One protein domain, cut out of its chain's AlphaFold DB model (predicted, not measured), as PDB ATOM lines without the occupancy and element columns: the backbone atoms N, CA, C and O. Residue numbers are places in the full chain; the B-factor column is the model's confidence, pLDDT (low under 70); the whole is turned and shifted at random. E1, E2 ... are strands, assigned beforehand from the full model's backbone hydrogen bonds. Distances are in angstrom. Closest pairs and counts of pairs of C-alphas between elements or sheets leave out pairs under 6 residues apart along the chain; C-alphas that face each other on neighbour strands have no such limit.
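This is residues 2 to 56 of the 56 residues of an uncharacterized protein of Phytohabitans rumicis (UniProt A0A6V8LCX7). Look first for a strongly twisted sheet of three strands, built round a long bent hairpin, E1 and E2, with the short strand E3 along the other side of E2. After E3 the unnamed stretch of residues 39 to 56 swings out in a wide arch, with residues 43 to 53 over one face of the sheet, and comes back to the beginning of E1, while residues 2 to 10 lead into E1 as a drawn-out tail. The 55 printed residues hold no named helix and three named strands, E1, E2 and E3, in that order both along the chain and across the antiparallel sheet. The class is all strand, though under half of the printed residues, 24 of 55, are in named elements. The whole is compact, with a radius of gyration of the C-alphas of 10.4 A and spans of 27 by 24 by 21 A.

Begin with E2, residues 23 to 32, the inner strand, which bends by 74 degrees at residue 26. On one side of it find the edge strand E1, residues 11 to 20, which bends by 94 degrees at residue 16. E1 and E2 are an antiparallel hairpin, with 139 degrees between their directions. C-alphas 17 and 26 face each other at 3.9 A; look also at N 13 and O 28, 2.8 A apart, and N 18 and O 25, 2.9 A apart, both within hydrogen-bond range. On the other side of E2 find the edge strand E3, residues 35 to 38. E2 and E3 are a second antiparallel hairpin, at 161 degrees, where C-alphas 30 and 36 face each other at 4.3 A and N 29 and O 37 are within hydrogen-bond range at 2.7 A. Together the three strands are a meander, each strand the antiparallel neighbour of the one before. The closest C-alphas of E1 and E3 are those of Val 18 and Ser 38, 7.1 A apart.

Find C-alpha 11 at (164.052, 144.194, 174.128); from there E1 runs, through its bend, to C-alpha 20, 19.4 A away. E2 starts at C-alpha 23, at (154.565, 127.730, 181.012), and spans 23.1 A to C-alpha 32. E3 is 10.2 A long and ends at C-alpha 38, at (154.968, 136.747, 175.731).

Look for the two C-alphas farthest apart at Ala 2 and Thr 16, 30.3 A. The printed part has no cut, and it ends at Cys 56, the chain's last residue. The links E1 to E2 and E2 to E3 are both tight, with two residues each. In the B-factor column the mean pLDDT of the printed part is 81.0, and you will find values under 70 at residues 2 to 4 and residue 47.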
ATOM      1  N   ALA A   2     159.333 124.733 157.407       44.38
ATOM      2  CA  ALA A   2     160.135 125.473 158.380       44.38
ATOM      3  C   ALA A   2     159.150 126.107 159.360       44.38
ATOM      4  O   ALA A   2     158.809 127.282 159.246       44.38
ATOM      5  N   ASP A   3     158.609 125.282 160.252       48.41
ATOM      6  CA  ASP A   3     157.566 125.676 161.199       48.41
ATOM      7  C   ASP A   3     158.218 126.352 162.408       48.41
ATOM      8  O   ASP A   3     158.258 125.833 163.518       48.41
ATOM      9  N   GLY A   4     158.820 127.506 162.153       58.50
ATOM     10  CA  GLY A   4     159.481 128.315 163.161       58.50
ATOM     11  C   GLY A   4     159.557 129.743 162.663       58.50
ATOM     12  O   GLY A   4     160.506 130.112 161.973       58.50
ATOM     13  N   ALA A   5     158.543 130.547 162.982       70.56
ATOM     14  CA  ALA A   5     158.610 131.978 162.734       70.56
ATOM     15  C   ALA A   5     159.738 132.556 163.596       70.56
ATOM     16  O   ALA A   5     159.622 132.638 164.817       70.56
ATOM     17  N   THR A   6     160.855 132.921 162.967       74.00
ATOM     18  CA  THR A   6     161.950 133.587 163.668       74.00
ATOM     19  C   THR A   6     161.552 135.038 163.892       74.00
ATOM     20  O   THR A   6     161.349 135.789 162.938       74.00
ATOM     21  N   VAL A   7     161.410 135.432 165.153       77.75
ATOM     22  CA  VAL A   7     161.124 136.815 165.533       77.75
ATOM     23  C   VAL A   7     162.384 137.451 166.104       77.75
ATOM     24  O   VAL A   7     163.099 136.841 166.894       77.75
ATOM     25  N   THR A   8     162.683 138.681 165.692       84.56
ATOM     26  CA  THR A   8     163.793 139.446 166.266       84.56
ATOM     27  C   THR A   8     163.298 140.168 167.505       84.56
ATOM     28  O   THR A   8     162.401 141.001 167.412       84.56
ATOM     29  N   ILE A   9     163.893 139.863 168.654       85.44
ATOM     30  CA  ILE A   9     163.563 140.517 169.917       85.44
ATOM     31  C   ILE A   9     164.441 141.761 170.055       85.44
ATOM     32  O   ILE A   9     165.666 141.668 170.081       85.44
ATOM     33  N   TYR A  10     163.814 142.931 170.130       88.00
ATOM     34  CA  TYR A  10     164.498 144.205 170.344       88.00
ATOM     35  C   TYR A  10     164.835 144.415 171.815       88.00
ATOM     36  O   TYR A  10     165.935 144.845 172.150       88.00
ATOM     37  N   CYS A  11     163.872 144.133 172.688       88.12
ATOM     38  CA  CYS A  11     164.052 144.194 174.128       88.12
ATOM     39  C   CYS A  11     163.005 143.346 174.841       88.12
ATOM     40  O   CYS A  11     161.933 143.088 174.285       88.12
ATOM     41  N   GLN A  12     163.297 142.962 176.080       88.88
ATOM     42  CA  GLN A  12     162.335 142.302 176.959       88.88
ATOM     43  C   GLN A  12     161.852 143.276 178.029       88.88
ATOM     44  O   GLN A  12     162.652 144.037 178.557       88.88
ATOM     45  N   THR A  13     160.575 143.225 178.381       89.19
ATOM     46  CA  THR A  13     159.990 143.956 179.513       89.19
ATOM     47  C   THR A  13     159.214 142.983 180.389       89.19
ATOM     48  O   THR A  13     158.692 141.982 179.900       89.19
ATOM     49  N   THR A  14     159.104 143.254 181.688       88.19
ATOM     50  CA  THR A  14     158.083 142.584 182.501       88.19
ATOM     51  C   THR A  14     156.730 143.248 182.283       88.19
ATOM     52  O   THR A  14     156.638 144.449 182.032       88.19
ATOM     53  N   GLY A  15     155.665 142.465 182.380       86.31
ATOM     54  CA  GLY A  15     154.301 142.958 182.267       86.31
ATOM     55  C   GLY A  15     153.332 142.010 182.949       86.31
ATOM     56  O   GLY A  15     153.635 141.426 183.991       86.31
ATOM     57  N   THR A  16     152.161 141.844 182.348       87.12
ATOM     58  CA  THR A  16     151.150 140.905 182.825       87.12
ATOM     59  C   THR A  16     151.682 139.480 182.762       87.12
ATOM     60  O   THR A  16     152.274 139.080 181.760       87.12
ATOM     61  N   THR A  17     151.453 138.704 183.814       88.62
ATOM     62  CA  THR A  17     151.765 137.277 183.817       88.62
ATOM     63  C   THR A  17     150.798 136.543 182.897       88.62
ATOM     64  O   THR A  17     149.584 136.641 183.079       88.62
ATOM     65  N   VAL A  18     151.330 135.817 181.916       87.12
ATOM     66  CA  VAL A  18     150.541 135.025 180.972       87.12
ATOM     67  C   VAL A  18     150.972 133.568 181.059       87.12
ATOM     68  O   VAL A  18     152.161 133.254 181.070       87.12
ATOM     69  N   THR A  19     149.991 132.673 181.122       87.69
ATOM     70  CA  THR A  19     150.213 131.229 181.036       87.69
ATOM     71  C   THR A  19     150.009 130.793 179.593       87.69
ATOM     72  O   THR A  19     148.888 130.787 179.086       87.69
ATOM     73  N   GLY A  20     151.115 130.484 178.924       78.50
ATOM     74  CA  GLY A  20     151.170 130.032 177.543       78.50
ATOM     75  C   GLY A  20     151.526 128.554 177.421       78.50
ATOM     76  O   GLY A  20     151.525 127.797 178.392       78.50
ATOM     77  N   THR A  21     151.824 128.145 176.191       79.44
ATOM     78  CA  THR A  21     152.123 126.752 175.828       79.44
ATOM     79  C   THR A  21     153.351 126.198 176.552       79.44
ATOM     80  O   THR A  21     153.379 125.007 176.855       79.44
ATOM     81  N   TYR A  22     154.341 127.046 176.848       75.38
ATOM     82  CA  TYR A  22     155.601 126.637 177.477       75.38
ATOM     83  C   TYR A  22     155.629 126.827 178.998       75.38
ATOM     84  O   TYR A  22     156.557 126.365 179.651       75.38
ATOM     85  N   GLY A  23     154.614 127.467 179.580       80.69
ATOM     86  CA  GLY A  23     154.565 127.730 181.012       80.69
ATOM     87  C   GLY A  23     153.949 129.082 181.333       80.69
ATOM     88  O   GLY A  23     153.248 129.680 180.521       80.69
ATOM     89  N   THR A  24     154.188 129.554 182.552       84.38
ATOM     90  CA  THR A  24     153.708 130.861 183.004       84.38
ATOM     91  C   THR A  24     154.874 131.831 183.067       84.38
ATOM     92  O   THR A  24     155.728 131.685 183.937       84.38
ATOM     93  N   SER A  25     154.875 132.834 182.188       85.00
ATOM     94  CA  SER A  25     155.911 133.871 182.138       85.00
ATOM     95  C   SER A  25     155.271 135.256 182.218       85.00
ATOM     96  O   SER A  25     154.234 135.534 181.619       85.00
ATOM     97  N   ASN A  26     155.898 136.163 182.965       89.00
ATOM     98  CA  ASN A  26     155.537 137.585 183.014       89.00
ATOM     99  C   ASN A  26     156.452 138.453 182.137       89.00
ATOM    100  O   ASN A  26     156.488 139.675 182.289       89.00
ATOM    101  N   ILE A  27     157.205 137.805 181.251       88.12
ATOM    102  CA  ILE A  27     158.181 138.409 180.352       88.12
ATOM    103  C   ILE A  27     157.520 138.626 178.992       88.12
ATOM    104  O   ILE A  27     156.800 137.763 178.479       88.12
ATOM    105  N   TRP A  28     157.758 139.808 178.441       89.56
ATOM    106  CA  TRP A  28     157.232 140.275 177.171       89.56
ATOM    107  C   TRP A  28     158.373 140.714 176.265       89.56
ATOM    108  O   TRP A  28     159.095 141.664 176.562       89.56
ATOM    109  N   ASP A  29     158.483 140.056 175.124       88.75
ATOM    110  CA  ASP A  29     159.468 140.298 174.086       88.75
ATOM    111  C   ASP A  29     158.923 141.280 173.060       88.75
ATOM    112  O   ASP A  29     157.985 140.989 172.313       88.75
ATOM    113  N   ARG A  30     159.522 142.465 172.985       89.38
ATOM    114  CA  ARG A  30     159.202 143.429 171.939       89.38
ATOM    115  C   ARG A  30     159.842 142.976 170.634       89.38
ATOM    116  O   ARG A  30     161.046 143.123 170.450       89.38
ATOM    117  N   ILE A  31     159.023 142.514 169.697       88.56
ATOM    118  CA  ILE A  31     159.457 142.071 168.361       88.56
ATOM    119  C   ILE A  31     159.240 143.130 167.268       88.56
ATOM    120  O   ILE A  31     159.452 142.887 166.083       88.56
ATOM    121  N   GLY A  32     158.779 144.322 167.648       87.31
ATOM    122  CA  GLY A  32     158.616 145.457 166.746       87.31
ATOM    123  C   GLY A  32     157.939 146.650 167.413       87.31
ATOM    124  O   GLY A  32     157.679 146.673 168.620       87.31
ATOM    125  N   THR A  33     157.626 147.678 166.630       84.94
ATOM    126  CA  THR A  33     156.951 148.882 167.131       84.94
ATOM    127  C   THR A  33     155.508 148.564 167.531       84.94
ATOM    128  O   THR A  33     154.645 148.405 166.675       84.94
ATOM    129  N   GLY A  34     155.253 148.431 168.836       82.75
ATOM    130  CA  GLY A  34     153.935 148.087 169.383       82.75
ATOM    131  C   GLY A  34     153.590 146.599 169.292       82.75
ATOM    132  O   GLY A  34     152.464 146.220 169.591       82.75
ATOM    133  N   ARG A  35     154.544 145.753 168.885       88.94
ATOM    134  CA  ARG A  35     154.376 144.298 168.848       88.94
ATOM    135  C   ARG A  35     155.167 143.674 169.977       88.94
ATOM    136  O   ARG A  35     156.390 143.812 170.020       88.94
ATOM    137  N   PHE A  36     154.453 142.980 170.846       87.56
ATOM    138  CA  PHE A  36     155.020 142.234 171.949       87.56
ATOM    139  C   PHE A  36     154.498 140.813 171.889       87.56
ATOM    140  O   PHE A  36     153.333 140.588 171.560       87.56
ATOM    141  N   VAL A  37     155.363 139.873 172.213       87.25
ATOM    142  CA  VAL A  37     155.009 138.474 172.358       87.25
ATOM    143  C   VAL A  37     155.423 138.049 173.753       87.25
ATOM    144  O   VAL A  37     156.478 138.446 174.227       87.25
ATOM    145  N   SER A  38     154.572 137.299 174.443       88.06
ATOM    146  CA  SER A  38     154.968 136.747 175.731       88.06
ATOM    147  C   SER A  38     155.925 135.583 175.508       88.06
ATOM    148  O   SER A  38     155.648 134.706 174.684       88.06
ATOM    149  N   ASP A  39     156.999 135.559 176.288       83.12
ATOM    150  CA  ASP A  39     157.982 134.474 176.311       83.12
ATOM    151  C   ASP A  39     157.309 133.110 176.576       83.12
ATOM    152  O   ASP A  39     157.703 132.090 176.026       83.12
ATOM    153  N   ALA A  40     156.157 133.098 177.260       85.44
ATOM    154  CA  ALA A  40     155.339 131.900 177.462       85.44
ATOM    155  C   ALA A  40     154.864 131.210 176.158       85.44
ATOM    156  O   ALA A  40     154.419 130.057 176.191       85.44
ATOM    157  N   TYR A  41     154.925 131.906 175.016       82.00
ATOM    158  CA  TYR A  41     154.574 131.391 173.689       82.00
ATOM    159  C   TYR A  41     155.762 131.284 172.726       82.00
ATOM    160  O   TYR A  41     155.594 130.728 171.640       82.00
ATOM    161  N   VAL A  42     156.941 131.802 173.079       79.81
ATOM    162  CA  VAL A  42     158.132 131.744 172.220       79.81
ATOM    163  C   VAL A  42     159.140 130.828 172.864       79.81
ATOM    164  O   VAL A  42     159.613 131.069 173.965       79.81
ATOM    165  N   TYR A  43     159.523 129.786 172.139       76.38
ATOM    166  CA  TYR A  43     160.607 128.932 172.585       76.38
ATOM    167  C   TYR A  43     161.951 129.614 172.317       76.38
ATOM    168  O   TYR A  43     162.523 129.500 171.234       76.38
ATOM    169  N   THR A  44     162.437 130.358 173.306       71.25
ATOM    170  CA  THR A  44     163.734 131.049 173.272       71.25
ATOM    171  C   THR A  44     164.874 130.150 173.765       71.25
ATOM    172  O   THR A  44     166.044 130.457 173.543       71.25
ATOM    173  N   GLY A  45     164.540 129.017 174.398       72.06
ATOM    174  CA  GLY A  45     165.492 128.098 175.026       72.06
ATOM    175  C   GLY A  45     165.908 128.504 176.444       72.06
ATOM    176  O   GLY A  45     166.797 127.873 177.011       72.06
ATOM    177  N   TYR A  46     165.276 129.535 177.014       70.00
ATOM    178  CA  TYR A  46     165.482 129.993 178.385       70.00
ATOM    179  C   TYR A  46     164.137 130.007 179.121       70.00
ATOM    180  O   TYR A  46     163.173 130.556 178.609       70.00
ATOM    181  N   ASP A  47     164.065 129.457 180.335       67.50
ATOM    182  CA  ASP A  47     162.852 129.472 181.178       67.50
ATOM    183  C   ASP A  47     162.563 130.854 181.818       67.50
ATOM    184  O   ASP A  47     161.888 130.962 182.843       67.50
ATOM    185  N   GLY A  48     163.142 131.930 181.280       75.25
ATOM    186  CA  GLY A  48     163.119 133.256 181.884       75.25
ATOM    187  C   GLY A  48     163.723 134.325 180.978       75.25
ATOM    188  O   GLY A  48     163.665 134.240 179.757       75.25
ATOM    189  N   PHE A  49     164.312 135.365 181.575       72.88
ATOM    190  CA  PHE A  49     164.930 136.435 180.788       72.88
ATOM    191  C   PHE A  49     166.079 135.884 179.952       72.88
ATOM    192  O   PHE A  49     167.000 135.267 180.489       72.88
ATOM    193  N   ILE A  50     166.048 136.178 178.657       80.69
ATOM    194  CA  ILE A  50     167.118 135.843 177.735       80.69
ATOM    195  C   ILE A  50     168.308 136.731 178.114       80.69
ATOM    196  O   ILE A  50     168.236 137.953 177.967       80.69
ATOM    197  N   PRO A  51     169.432 136.162 178.576       76.00
ATOM    198  CA  PRO A  51     170.574 136.958 179.024       76.00
ATOM    199  C   PRO A  51     171.202 137.787 177.893       76.00
ATOM    200  O   PRO A  51     171.889 138.771 178.154       76.00
ATOM    201  N   SER A  52     170.959 137.405 176.636       78.38
ATOM    202  CA  SER A  52     171.446 138.103 175.443       78.38
ATOM    203  C   SER A  52     170.541 139.235 174.947       78.38
ATOM    204  O   SER A  52     170.899 139.877 173.961       78.38
ATOM    205  N   VAL A  53     169.394 139.499 175.585       82.56
ATOM    206  CA  VAL A  53     168.472 140.560 175.158       82.56
ATOM    207  C   VAL A  53     168.414 141.673 176.211       82.56
ATOM    208  O   VAL A  53     168.210 141.401 177.395       82.56
ATOM    209  N   PRO A  54     168.586 142.947 175.810       85.19
ATOM    210  CA  PRO A  54     168.495 144.066 176.734       85.19
ATOM    211  C   PRO A  54     167.062 144.269 177.246       85.19
ATOM    212  O   PRO A  54     166.073 143.935 176.590       85.19
ATOM    213  N   ARG A  55     166.963 144.866 178.433       85.19
ATOM    214  CA  ARG A  55     165.688 145.180 179.076       85.19
ATOM    215  C   ARG A  55     165.187 146.550 178.635       85.19
ATOM    216  O   ARG A  55     165.923 147.529 178.753       85.19
ATOM    217  N   CYS A  56     163.957 146.582 178.139       82.50
ATOM    218  CA  CYS A  56     163.103 147.753 178.255       82.50
ATOM    219  C   CYS A  56     162.462 147.715 179.663       82.50
ATOM    220  O   CYS A  56     162.079 148.801 180.124       82.50
TER     221      CYS A  56